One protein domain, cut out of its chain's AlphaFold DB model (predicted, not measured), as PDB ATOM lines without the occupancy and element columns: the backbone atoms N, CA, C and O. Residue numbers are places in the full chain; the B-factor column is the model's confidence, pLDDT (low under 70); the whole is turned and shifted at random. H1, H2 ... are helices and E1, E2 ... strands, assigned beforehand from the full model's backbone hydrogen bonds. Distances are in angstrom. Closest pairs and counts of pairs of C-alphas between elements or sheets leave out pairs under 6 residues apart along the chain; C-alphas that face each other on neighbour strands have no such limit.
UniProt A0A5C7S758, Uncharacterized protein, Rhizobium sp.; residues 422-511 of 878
ATOM      1  N   ARG A 422    -152.584 124.164  75.623       91.25
ATOM      2  CA  ARG A 422    -153.182 123.659  74.391       91.25
ATOM      3  C   ARG A 422    -154.462 124.423  74.073       91.25
ATOM      4  O   ARG A 422    -155.364 124.492  74.905       91.25
ATOM      5  N   VAL A 423    -154.564 124.941  72.849       92.44
ATOM      6  CA  VAL A 423    -155.818 125.498  72.324       92.44
ATOM      7  C   VAL A 423    -156.826 124.359  72.173       92.44
ATOM      8  O   VAL A 423    -156.569 123.386  71.463       92.44
ATOM      9  N   ALA A 424    -157.937 124.455  72.899       90.31
ATOM     10  CA  ALA A 424    -159.039 123.504  72.858       90.31
ATOM     11  C   ALA A 424    -160.109 123.934  71.843       90.31
ATOM     12  O   ALA A 424    -160.655 123.091  71.137       90.31
ATOM     13  N   TYR A 425    -160.386 125.235  71.738       93.62
ATOM     14  CA  TYR A 425    -161.393 125.768  70.819       93.62
ATOM     15  C   TYR A 425    -160.928 127.086  70.207       93.62
ATOM     16  O   TYR A 425    -160.233 127.862  70.864       93.62
ATOM     17  N   ASP A 426    -161.343 127.364  68.974       92.31
ATOM     18  CA  ASP A 426    -160.939 128.577  68.261       92.31
ATOM     19  C   ASP A 426    -161.662 129.809  68.822       92.31
ATOM     20  O   ASP A 426    -161.103 130.905  68.832       92.31
ATOM     21  N   SER A 427    -162.889 129.646  69.329       92.56
ATOM     22  CA  SER A 427    -163.664 130.733  69.928       92.56
ATOM     23  C   SER A 427    -164.611 130.280  71.039       92.56
ATOM     24  O   SER A 427    -165.014 129.121  71.134       92.56
ATOM     25  N   VAL A 428    -165.086 131.239  71.844       90.25
ATOM     26  CA  VAL A 428    -166.162 130.995  72.829       90.25
ATOM     27  C   VAL A 428    -167.439 130.454  72.168       90.25
ATOM     28  O   VAL A 428    -168.225 129.781  72.830       90.25
ATOM     29  N   ASN A 429    -167.674 130.729  70.879       90.19
ATOM     30  CA  ASN A 429    -168.875 130.248  70.196       90.19
ATOM     31  C   ASN A 429    -168.874 128.730  69.986       90.19
ATOM     32  O   ASN A 429    -169.955 128.157  69.881       90.19
ATOM     33  N   ASP A 430    -167.707 128.088  69.991       90.19
ATOM     34  CA  ASP A 430    -167.595 126.631  69.853       90.19
ATOM     35  C   ASP A 430    -168.061 125.901  71.123       90.19
ATOM     36  O   ASP A 430    -168.410 124.725  71.087       90.19
ATOM     37  N   LEU A 431    -168.127 126.623  72.248       90.69
ATOM     38  CA  LEU A 431    -168.640 126.140  73.532       90.69
ATOM     39  C   LEU A 431    -170.157 126.334  73.686       90.69
ATOM     40  O   LEU A 431    -170.715 125.992  74.728       90.69
ATOM     41  N   ILE A 432    -170.825 126.954  72.706       91.75
ATOM     42  CA  ILE A 432    -172.251 127.284  72.783       91.75
ATOM     43  C   ILE A 432    -173.079 126.156  72.154       91.75
ATOM     44  O   ILE A 432    -172.786 125.727  71.036       91.75
ATOM     45  N   PRO A 433    -174.179 125.732  72.801       88.38
ATOM     46  CA  PRO A 433    -175.069 124.724  72.238       88.38
ATOM     47  C   PRO A 433    -175.727 125.239  70.954       88.38
ATOM     48  O   PRO A 433    -176.416 126.263  70.958       88.38
ATOM     49  N   THR A 434    -175.570 124.511  69.849       87.75
ATOM     50  CA  THR A 434    -176.226 124.845  68.579       87.75
ATOM     51  C   THR A 434    -177.002 123.664  68.010       87.75
ATOM     52  O   THR A 434    -176.645 122.504  68.210       87.75
ATOM     53  N   ILE A 435    -178.090 123.966  67.302       84.44
ATOM     54  CA  ILE A 435    -178.899 122.998  66.561       84.44
ATOM     55  C   ILE A 435    -178.896 123.337  65.068       84.44
ATOM     56  O   ILE A 435    -178.979 124.511  64.698       84.44
ATOM     57  N   PRO A 436    -178.822 122.331  64.182       81.56
ATOM     58  CA  PRO A 436    -178.987 122.549  62.755       81.56
ATOM     59  C   PRO A 436    -180.462 122.826  62.435       81.56
ATOM     60  O   PRO A 436    -181.339 122.003  62.693       81.56
ATOM     61  N   VAL A 437    -180.726 123.972  61.817       83.38
ATOM     62  CA  VAL A 437    -182.046 124.406  61.356       83.38
ATOM     63  C   VAL A 437    -182.025 124.518  59.834       83.38
ATOM     64  O   VAL A 437    -181.148 125.146  59.239       83.38
ATOM     65  N   ASN A 438    -182.987 123.872  59.176       81.00
ATOM     66  CA  ASN A 438    -183.154 123.961  57.728       81.00
ATOM     67  C   ASN A 438    -183.974 125.210  57.389       81.00
ATOM     68  O   ASN A 438    -185.148 125.291  57.745       81.00
ATOM     69  N   GLN A 439    -183.384 126.155  56.654       79.75
ATOM     70  CA  GLN A 439    -184.042 127.419  56.298       79.75
ATOM     71  C   GLN A 439    -185.068 127.300  55.154       79.75
ATOM     72  O   GLN A 439    -185.503 128.303  54.591       79.75
ATOM     73  N   GLY A 440    -185.453 126.082  54.760       70.88
ATOM     74  CA  GLY A 440    -186.485 125.833  53.747       70.88
ATOM     75  C   GLY A 440    -186.022 126.001  52.294       70.88
ATOM     76  O   GLY A 440    -186.746 125.627  51.378       70.88
ATOM     77  N   ASN A 441    -184.800 126.490  52.061       75.88
ATOM     78  CA  ASN A 441    -184.147 126.599  50.748       75.88
ATOM     79  C   ASN A 441    -183.052 125.531  50.527       75.88
ATOM     80  O   ASN A 441    -182.221 125.672  49.633       75.88
ATOM     81  N   GLY A 442    -183.015 124.488  51.365       76.38
ATOM     82  CA  GLY A 442    -181.969 123.459  51.352       76.38
ATOM     83  C   GLY A 442    -180.664 123.873  52.041       76.38
ATOM     84  O   GLY A 442    -179.735 123.070  52.101       76.38
ATOM     85  N   ARG A 443    -180.577 125.095  52.588       77.19
ATOM     86  CA  ARG A 443    -179.445 125.558  53.395       77.19
ATOM     87  C   ARG A 443    -179.680 125.211  54.866       77.19
ATOM     88  O   ARG A 443    -180.695 125.593  55.447       77.19
ATOM     89  N   ILE A 444    -178.724 124.502  55.458       77.69
ATOM     90  CA  ILE A 444    -178.682 124.232  56.898       77.69
ATOM     91  C   ILE A 444    -177.885 125.361  57.556       77.69
ATOM     92  O   ILE A 444    -176.755 125.638  57.151       77.69
ATOM     93  N   THR A 445    -178.479 126.031  58.540       82.12
ATOM     94  CA  THR A 445    -177.808 127.010  59.407       82.12
ATOM     95  C   THR A 445    -177.841 126.527  60.845       82.12
ATOM     96  O   THR A 445    -178.764 125.823  61.232       82.12
ATOM     97  N   THR A 446    -176.858 126.900  61.652       81.88
ATOM     98  CA  THR A 446    -176.847 126.606  63.088       81.88
ATOM     99  C   THR A 446    -177.531 127.732  63.855       81.88
ATOM    100  O   THR A 446    -177.139 128.891  63.716       81.88
ATOM    101  N   GLU A 447    -178.534 127.403  64.663       84.44
ATOM    102  CA  GLU A 447    -179.157 128.324  65.624       84.44
ATOM    103  C   GLU A 447    -178.784 127.922  67.053       84.44
ATOM    104  O   GLU A 447    -178.413 126.774  67.302       84.44
ATOM    105  N   ILE A 448    -178.845 128.868  67.992       86.75
ATOM    106  CA  ILE A 448    -178.561 128.603  69.406       86.75
ATOM    107  C   ILE A 448    -179.670 127.706  69.961       86.75
ATOM    108  O   ILE A 448    -180.849 128.017  69.816       86.75
ATOM    109  N   ALA A 449    -179.293 126.588  70.580       83.88
ATOM    110  CA  ALA A 449    -180.263 125.624  71.097       83.88
ATOM    111  C   ALA A 449    -180.895 126.070  72.426       83.88
ATOM    112  O   ALA A 449    -182.031 125.712  72.720       83.88
ATOM    113  N   ASP A 450    -180.149 126.841  73.223       87.75
ATOM    114  CA  ASP A 450    -180.583 127.377  74.512       87.75
ATOM    115  C   ASP A 450    -179.965 128.766  74.741       87.75
ATOM    116  O   ASP A 450    -178.765 128.907  75.003       87.75
ATOM    117  N   ASP A 451    -180.801 129.801  74.633       88.31
ATOM    118  CA  ASP A 451    -180.391 131.198  74.790       88.31
ATOM    119  C   ASP A 451    -179.939 131.536  76.219       88.31
ATOM    120  O   ASP A 451    -179.047 132.370  76.398       88.31
ATOM    121  N   GLN A 452    -180.516 130.897  77.246       87.94
ATOM    122  CA  GLN A 452    -180.145 131.146  78.643       87.94
ATOM    123  C   GLN A 452    -178.796 130.510  78.974       87.94
ATOM    124  O   GLN A 452    -177.945 131.147  79.606       87.94
ATOM    125  N   MET A 453    -178.562 129.282  78.509       89.56
ATOM    126  CA  MET A 453    -177.264 128.621  78.628       89.56
ATOM    127  C   MET A 453    -176.185 129.388  77.850       89.56
ATOM    128  O   MET A 453    -175.126 129.689  78.401       89.56
ATOM    129  N   ALA A 454    -176.476 129.804  76.613       90.75
ATOM    130  CA  ALA A 454    -175.558 130.597  75.795       90.75
ATOM    131  C   ALA A 454    -175.209 131.951  76.436       90.75
ATOM    132  O   ALA A 454    -174.043 132.358  76.435       90.75
ATOM    133  N   ALA A 455    -176.192 132.653  77.010       91.12
ATOM    134  CA  ALA A 455    -175.961 133.900  77.738       91.12
ATOM    135  C   ALA A 455    -175.087 133.682  78.982       91.12
ATOM    136  O   ALA A 455    -174.178 134.473  79.232       91.12
ATOM    137  N   THR A 456    -175.314 132.592  79.719       92.88
ATOM    138  CA  THR A 456    -174.529 132.222  80.905       92.88
ATOM    139  C   THR A 456    -173.071 131.913  80.546       92.88
ATOM    140  O   THR A 456    -172.159 132.457  81.173       92.88
ATOM    141  N   ILE A 457    -172.832 131.136  79.483       92.19
ATOM    142  CA  ILE A 457    -171.481 130.832  78.977       92.19
ATOM    143  C   ILE A 457    -170.774 132.116  78.531       92.19
ATOM    144  O   ILE A 457    -169.659 132.391  78.973       92.19
ATOM    145  N   ARG A 458    -171.435 132.958  77.724       92.75
ATOM    146  CA  ARG A 458    -170.872 134.245  77.273       92.75
ATOM    147  C   ARG A 458    -170.597 135.202  78.429       92.75
ATOM    148  O   ARG A 458    -169.591 135.905  78.404       92.75
ATOM    149  N   GLY A 459    -171.464 135.240  79.439       92.56
ATOM    150  CA  GLY A 459    -171.279 136.061  80.634       92.56
ATOM    151  C   GLY A 459    -170.055 135.626  81.442       92.56
ATOM    152  O   GLY A 459    -169.219 136.459  81.804       92.56
ATOM    153  N   ALA A 460    -169.905 134.319  81.667       92.44
ATOM    154  CA  ALA A 460    -168.753 133.760  82.364       92.44
ATOM    155  C   ALA A 460    -167.452 133.970  81.564       92.44
ATOM    156  O   ALA A 460    -166.486 134.513  82.110       92.44
ATOM    157  N   ALA A 461    -167.454 133.675  80.263       92.25
ATOM    158  CA  ALA A 461    -166.322 133.895  79.362       92.25
ATOM    159  C   ALA A 461    -165.937 135.381  79.260       92.25
ATOM    160  O   ALA A 461    -164.761 135.734  79.349       92.25
ATOM    161  N   GLY A 462    -166.925 136.275  79.175       91.69
ATOM    162  CA  GLY A 462    -166.719 137.722  79.163       91.69
ATOM    163  C   GLY A 462    -166.074 138.238  80.451       91.69
ATOM    164  O   GLY A 462    -165.206 139.111  80.394       91.69
ATOM    165  N   SER A 463    -166.424 137.662  81.607       91.62
ATOM    166  CA  SER A 463    -165.786 137.997  82.889       91.62
ATOM    167  C   SER A 463    -164.313 137.574  82.957       91.62
ATOM    168  O   SER A 463    -163.512 138.251  83.603       91.62
ATOM    169  N   LEU A 464    -163.953 136.514  82.232       90.88
ATOM    170  CA  LEU A 464    -162.585 136.015  82.071       90.88
ATOM    171  C   LEU A 464    -161.852 136.655  80.876       90.88
ATOM    172  O   LEU A 464    -160.674 136.391  80.669       90.88
ATOM    173  N   ARG A 465    -162.526 137.537  80.119       91.00
ATOM    174  CA  ARG A 465    -162.032 138.180  78.887       91.00
ATOM    175  C   ARG A 465    -161.631 137.193  77.784       91.00
ATOM    176  O   ARG A 465    -160.801 137.525  76.943       91.00
ATOM    177  N   LEU A 466    -162.263 136.025  77.762       90.38
ATOM    178  CA  LEU A 466    -162.061 135.006  76.738       90.38
ATOM    179  C   LEU A 466    -162.775 135.418  75.446       90.38
ATOM    180  O   LEU A 466    -163.910 135.905  75.494       90.38
ATOM    181  N   ARG A 467    -162.108 135.257  74.300       80.75
ATOM    182  CA  ARG A 467    -162.676 135.570  72.978       80.75
ATOM    183  C   ARG A 467    -162.321 134.495  71.960       80.75
ATOM    184  O   ARG A 467    -163.221 133.772  71.536       80.75
ATOM    185  N   ASP A 468    -161.030 134.368  71.685       90.62
ATOM    186  CA  ASP A 468    -160.456 133.485  70.672       90.62
ATOM    187  C   ASP A 468    -159.294 132.678  71.284       90.62
ATOM    188  O   ASP A 468    -158.828 133.029  72.374       90.62
ATOM    189  N   ASP A 469    -158.841 131.625  70.597       91.25
ATOM    190  CA  ASP A 469    -157.757 130.718  71.018       91.25
ATOM    191  C   ASP A 469    -157.948 130.184  72.449       91.25
ATOM    192  O   ASP A 469    -157.066 130.277  73.309       91.25
ATOM    193  N   ILE A 470    -159.133 129.637  72.717       93.44
ATOM    194  CA  ILE A 470    -159.544 129.177  74.043       93.44
ATOM    195  C   ILE A 470    -158.700 127.974  74.449       93.44
ATOM    196  O   ILE A 470    -158.840 126.882  73.890       93.44
ATOM    197  N   ARG A 471    -157.839 128.149  75.452       94.31
ATOM    198  CA  ARG A 471    -156.970 127.084  75.954       94.31
ATOM    199  C   ARG A 471    -157.696 126.163  76.924       94.31
ATOM    200  O   ARG A 471    -158.701 126.536  77.526       94.31
ATOM    201  N   VAL A 472    -157.148 124.974  77.160       90.19
ATOM    202  CA  VAL A 472    -157.640 124.051  78.201       90.19
ATOM    203  C   VAL A 472    -157.716 124.736  79.572       90.19
ATOM    204  O   VAL A 472    -158.701 124.571  80.301       90.19
ATOM    205  N   GLN A 473    -156.719 125.560  79.906       90.50
ATOM    206  CA  GLN A 473    -156.732 126.354  81.134       90.50
ATOM    207  C   GLN A 473    -157.928 127.323  81.180       90.50
ATOM    208  O   GLN A 473    -158.568 127.476  82.223       90.50
ATOM    209  N   ASP A 474    -158.274 127.939  80.050       93.06
ATOM    210  CA  ASP A 474    -159.396 128.873  79.943       93.06
ATOM    211  C   ASP A 474    -160.739 128.168  80.117       93.06
ATOM    212  O   ASP A 474    -161.609 128.674  80.830       93.06
ATOM    213  N   VAL A 475    -160.893 126.971  79.542       90.88
ATOM    214  CA  VAL A 475    -162.093 126.149  79.746       90.88
ATOM    215  C   VAL A 475    -162.214 125.712  81.210       90.88
ATOM    216  O   VAL A 475    -163.295 125.786  81.793       90.88
ATOM    217  N   THR A 476    -161.102 125.351  81.855       88.44
ATOM    218  CA  THR A 476    -161.084 124.996  83.287       88.44
ATOM    219  C   THR A 476    -161.482 126.187  84.169       88.44
ATOM    220  O   THR A 476    -162.299 126.049  85.085       88.44
ATOM    221  N   ASN A 477    -160.975 127.387  83.863       90.75
ATOM    222  CA  ASN A 477    -161.354 128.629  84.544       90.75
ATOM    223  C   ASN A 477    -162.832 128.978  84.320       90.75
ATOM    224  O   ASN A 477    -163.523 129.399  85.253       90.75
ATOM    225  N   LEU A 478    -163.332 128.775  83.097       93.12
ATOM    226  CA  LEU A 478    -164.733 128.973  82.739       93.12
ATOM    227  C   LEU A 478    -165.644 128.048  83.552       93.12
ATOM    228  O   LEU A 478    -166.593 128.525  84.174       93.12
ATOM    229  N   LEU A 479    -165.318 126.755  83.630       90.81
ATOM    230  CA  LEU A 479    -166.045 125.781  84.445       90.81
ATOM    231  C   LEU A 479    -166.024 126.141  85.934       90.81
ATOM    232  O   LEU A 479    -167.063 126.075  86.590       90.81
ATOM    233  N   SER A 480    -164.882 126.586  86.472       89.06
ATOM    234  CA  SER A 480    -164.803 127.063  87.860       89.06
ATOM    235  C   SER A 480    -165.745 128.245  88.105       89.06
ATOM    236  O   SER A 480    -166.449 128.282  89.112       89.06
ATOM    237  N   ARG A 481    -165.806 129.199  87.170       92.06
ATOM    238  CA  ARG A 481    -166.678 130.374  87.274       92.06
ATOM    239  C   ARG A 481    -168.162 130.016  87.180       92.06
ATOM    240  O   ARG A 481    -168.996 130.634  87.849       92.06
ATOM    241  N   LEU A 482    -168.491 129.036  86.345       91.12
ATOM    242  CA  LEU A 482    -169.843 128.503  86.239       91.12
ATOM    243  C   LEU A 482    -170.236 127.759  87.519       91.12
ATOM    244  O   LEU A 482    -171.339 127.978  88.004       91.12
ATOM    245  N   ARG A 483    -169.330 126.981  88.129       89.56
ATOM    246  CA  ARG A 483    -169.577 126.302  89.418       89.56
ATOM    247  C   ARG A 483    -169.842 127.301  90.544       89.56
ATOM    248  O   ARG A 483    -170.838 127.161  91.243       89.56
ATOM    249  N   ASP A 484    -169.068 128.388  90.623       88.44
ATOM    250  CA  ASP A 484    -169.332 129.493  91.565       88.44
ATOM    251  C   ASP A 484    -170.723 130.124  91.383       88.44
ATOM    252  O   ASP A 484    -171.262 130.735  92.309       88.44
ATOM    253  N   THR A 485    -171.264 130.078  90.163       87.94
ATOM    254  CA  THR A 485    -172.588 130.617  89.828       87.94
ATOM    255  C   THR A 485    -173.680 129.595  90.140       87.94
ATOM    256  O   THR A 485    -174.684 129.956  90.748       87.94
ATOM    257  N   ALA A 486    -173.446 128.318  89.828       85.50
ATOM    258  CA  ALA A 486    -174.313 127.199  90.189       85.50
ATOM    259  C   ALA A 486    -174.506 127.098  91.713       85.50
ATOM    260  O   ALA A 486    -175.639 126.989  92.184       85.50
ATOM    261  N   ASP A 487    -173.434 127.258  92.496       81.62
ATOM    262  CA  ASP A 487    -173.462 127.199  93.964       81.62
ATOM    263  C   ASP A 487    -174.314 128.305  94.613       81.62
ATOM    264  O   ASP A 487    -174.786 128.150  95.743       81.62
ATOM    265  N   ARG A 488    -174.541 129.427  93.915       82.69
ATOM    266  CA  ARG A 488    -175.430 130.502  94.397       82.69
ATOM    267  C   ARG A 488    -176.913 130.149  94.242       82.69
ATOM    268  O   ARG A 488    -177.736 130.747  94.935       82.69
ATOM    269  N   GLY A 489    -177.239 129.169  93.398       79.75
ATOM    270  CA  GLY A 489    -178.594 128.682  93.148       79.75
ATOM    271  C   GLY A 489    -179.494 129.652  92.371       79.75
ATOM    272  O   GLY A 489    -179.085 130.734  91.952       79.75
ATOM    273  N   GLY A 490    -180.757 129.254  92.181       82.88
ATOM    274  CA  GLY A 490    -181.748 129.999  91.396       82.88
ATOM    275  C   GLY A 490    -181.684 129.694  89.896       82.88
ATOM    276  O   GLY A 490    -180.938 128.824  89.465       82.88
ATOM    277  N   ILE A 491    -182.460 130.435  89.096       75.81
ATOM    278  CA  ILE A 491    -182.586 130.214  87.639       75.81
ATOM    279  C   ILE A 491    -181.227 130.349  86.930       75.81
ATOM    280  O   ILE A 491    -180.902 129.565  86.042       75.81
ATOM    281  N   GLU A 492    -180.406 131.315  87.350       78.94
ATOM    282  CA  GLU A 492    -179.037 131.480  86.841       78.94
ATOM    283  C   GLU A 492    -178.124 130.314  87.249       78.94
ATOM    284  O   GLU A 492    -177.240 129.928  86.488       78.94
ATOM    285  N   GLY A 493    -178.359 129.720  88.424       83.62
ATOM    286  CA  GLY A 493    -177.636 128.539  88.887       83.62
ATOM    287  C   GLY A 493    -177.981 127.282  88.084       83.62
ATOM    288  O   GLY A 493    -177.077 126.542  87.704       83.62
ATOM    289  N   ASP A 494    -179.258 127.080  87.749       87.25
ATOM    290  CA  ASP A 494    -179.710 125.953  86.918       87.25
ATOM    291  C   ASP A 494    -179.162 126.053  85.482       87.25
ATOM    292  O   ASP A 494    -178.701 125.061  84.903       87.25
ATOM    293  N   ALA A 495    -179.138 127.267  84.921       86.50
ATOM    294  CA  ALA A 495    -178.517 127.536  83.627       86.50
ATOM    295  C   ALA A 495    -176.990 127.340  83.670       86.50
ATOM    296  O   ALA A 495    -176.418 126.781  82.735       86.50
ATOM    297  N   ALA A 496    -176.326 127.730  84.764       88.94
ATOM    298  CA  ALA A 496    -174.897 127.488  84.961       88.94
ATOM    299  C   ALA A 496    -174.575 125.995  85.107       88.94
ATOM    300  O   ALA A 496    -173.593 125.531  84.534       88.94
ATOM    301  N   GLN A 497    -175.416 125.222  85.801       89.50
ATOM    302  CA  GLN A 497    -175.257 123.771  85.901       89.50
ATOM    303  C   GLN A 497    -175.452 123.081  84.547       89.50
ATOM    304  O   GLN A 497    -174.692 122.181  84.197       89.50
ATOM    305  N   SER A 498    -176.429 123.533  83.761       90.81
ATOM    306  CA  SER A 498    -176.639 123.036  82.396       90.81
ATOM    307  C   SER A 498    -175.445 123.370  81.495       90.81
ATOM    308  O   SER A 498    -174.968 122.500  80.769       90.81
ATOM    309  N   ALA A 499    -174.896 124.586  81.617       92.25
ATOM    310  CA  ALA A 499    -173.687 125.007  80.910       92.25
ATOM    311  C   ALA A 499    -172.461 124.156  81.275       92.25
ATOM    312  O   ALA A 499    -171.704 123.778  80.386       92.25
ATOM    313  N   ILE A 500    -172.277 123.826  82.560       91.50
ATOM    314  CA  ILE A 500    -171.208 122.925  83.021       91.50
ATOM    315  C   ILE A 500    -171.341 121.568  82.339       91.50
ATOM    316  O   ILE A 500    -170.395 121.127  81.693       91.50
ATOM    317  N   ASN A 501    -172.522 120.949  82.427       91.88
ATOM    318  CA  ASN A 501    -172.759 119.626  81.850       91.88
ATOM    319  C   ASN A 501    -172.516 119.628  80.331       91.88
ATOM    320  O   ASN A 501    -171.950 118.682  79.795       91.88
ATOM    321  N   HIS A 502    -172.924 120.696  79.642       93.81
ATOM    322  CA  HIS A 502    -172.719 120.847  78.205       93.81
ATOM    323  C   HIS A 502    -171.239 120.972  77.825       93.81
ATOM    324  O   HIS A 502    -170.782 120.291  76.911       93.81
ATOM    325  N   ILE A 503    -170.486 121.823  78.526       92.50
ATOM    326  CA  ILE A 503    -169.054 122.008  78.267       92.50
ATOM    327  C   ILE A 503    -168.284 120.723  78.593       92.50
ATOM    328  O   ILE A 503    -167.403 120.346  77.825       92.50
ATOM    329  N   GLU A 504    -168.625 120.030  79.685       89.94
ATOM    330  CA  GLU A 504    -168.031 118.733  80.037       89.94
ATOM    331  C   GLU A 504    -168.321 117.665  78.962       89.94
ATOM    332  O   GLU A 504    -167.412 116.922  78.592       89.94
ATOM    333  N   ASP A 505    -169.535 117.629  78.396       91.88
ATOM    334  CA  ASP A 505    -169.913 116.707  77.311       91.88
ATOM    335  C   ASP A 505    -169.156 116.987  76.001       91.88
ATOM    336  O   ASP A 505    -168.562 116.081  75.414       91.88
ATOM    337  N   ILE A 506    -169.102 118.253  75.564       92.25
ATOM    338  CA  ILE A 506    -168.334 118.637  74.369       92.25
ATOM    339  C   ILE A 506    -166.849 118.339  74.581       92.25
ATOM    340  O   ILE A 506    -166.212 117.767  73.701       92.25
ATOM    341  N   MET A 507    -166.295 118.652  75.755       89.25
ATOM    342  CA  MET A 507    -164.904 118.330  76.059       89.25
ATOM    343  C   MET A 507    -164.619 116.832  76.028       89.25
ATOM    344  O   MET A 507    -163.599 116.436  75.474       89.25
ATOM    345  N   ALA A 508    -165.499 115.998  76.584       89.88
ATOM    346  CA  ALA A 508    -165.340 114.546  76.534       89.88
ATOM    347  C   ALA A 508    -165.370 114.004  75.098       89.88
ATOM    348  O   ALA A 508    -164.661 113.049  74.782       89.88
ATOM    349  N   ARG A 509    -166.163 114.629  74.222       91.94
ATOM    350  CA  ARG A 509    -166.266 114.255  72.810       91.94
ATOM    351  C   ARG A 509    -165.072 114.732  71.978       91.94
ATOM    352  O   ARG A 509    -164.544 113.954  71.187       91.94
ATOM    353  N   ASP A 510    -164.673 115.988  72.144       91.88
ATOM    354  CA  ASP A 510    -163.744 116.674  71.238       91.88
ATOM    355  C   ASP A 510    -162.289 116.630  71.755       91.88
ATOM    356  O   ASP A 510    -161.349 116.626  70.961       91.88
ATOM    357  N   HIS A 511    -162.093 116.521  73.076       91.12
ATOM    358  CA  HIS A 511    -160.791 116.463  73.765       91.12
ATOM    359  C   HIS A 511    -160.766 115.362  74.843       91.12
ATOM    360  O   HIS A 511    -160.638 115.665  76.037       91.12
TER     361      HIS A 511
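AT A GLANCE: This is residues 422 to 511 of the 878 residues of an uncharacterized protein of Rhizobium sp. (UniProt A0A5C7S758). The body is a helical hairpin of H3 and H4 with H2 crossing one side of it, and a hairpin of two strands, E2 and E3, sticks out from this body as an arm. A second pair of short strands, E1 and E4, sits by the first residues of H3, and the one-turn helix H1 follows directly on E1. The printed part has 90 residues with four named helices and four named strands, in the order E1, H1, E2, E3, H2, E4, H3, H4; each of the two sheets has two antiparallel strands, E1 - E4 and E2 - E3. The class is mixed, helices and strands. The whole is compact, with a radius of gyration of the C-alphas of 13.6 A, and the C-alphas span 44 by 33 by 23 A.

IN THESE COORDINATES: E1 is residues 423 to 427 and begins at C-alpha 423, (-155.818, 125.498, 72.324). H1 is residues 428 to 431, E2 residues 434 to 438 and E3 residues 444 to 448, 13.3 A long. H2, residues 451 to 463, is 18.0 A long and begins at C-alpha 451, (-180.391, 131.198, 74.790). E4 is residues 468 to 471. H3, residues 472 to 486, is 20.8 A long. H4, residues 491 to 510, is 28.4 A long and ends at C-alpha 510, (-163.744, 116.674, 71.238).

HOW THE PARTS SIT: H2 is the hub, touching H1, H3 and H4. With residues 452 to 457 alone it touches H4, about perpendicular at 82 degrees; the closest C-alphas, of Met 453 and Ala 495, are 5.3 A apart. With residues 457 to 461 alone it touches H3 at a steep tilt of 64 degrees, opposite ways, closest at the C-alphas of Ala 461 and Leu 478, 6.2 A. H1 and H2 only just touch, with 3 pairs of C-alphas within 8 A; the closest, of Val 428 and Ala 461, are 7.1 A apart. H3 and H4 form a helical hairpin and touch at a shallow tilt of 26 degrees, opposite ways; the closest C-alphas, of Ala 486 and Gly 493, are 3.8 A apart. E1 and E4 are antiparallel, with N 424 and O 470 within hydrogen-bond range at 2.8 A. The C-alphas of Ala 424 in E1 and Val 472 in H3, the closest of the two elements, are 5.6 A apart. E2 and E3 form an antiparallel hairpin, with N 435 and O 447 at 2.8 A and N 445 and O 437 at 2.9 A, both within hydrogen-bond range. E2 is apart from H2, H3 and H4. In H2, H3 and H4 every O i to N i+4 pair is within hydrogen-bond range; H1 is too short for such a pair.

THE WHOLE: The two C-alphas farthest apart, of Asn 441 and Arg 488, are 44.7 A from each other. The printed part has no cut, and its seven links between successive named elements are tight. The mean pLDDT of the printed part is 88.2, and no printed residue is under 70.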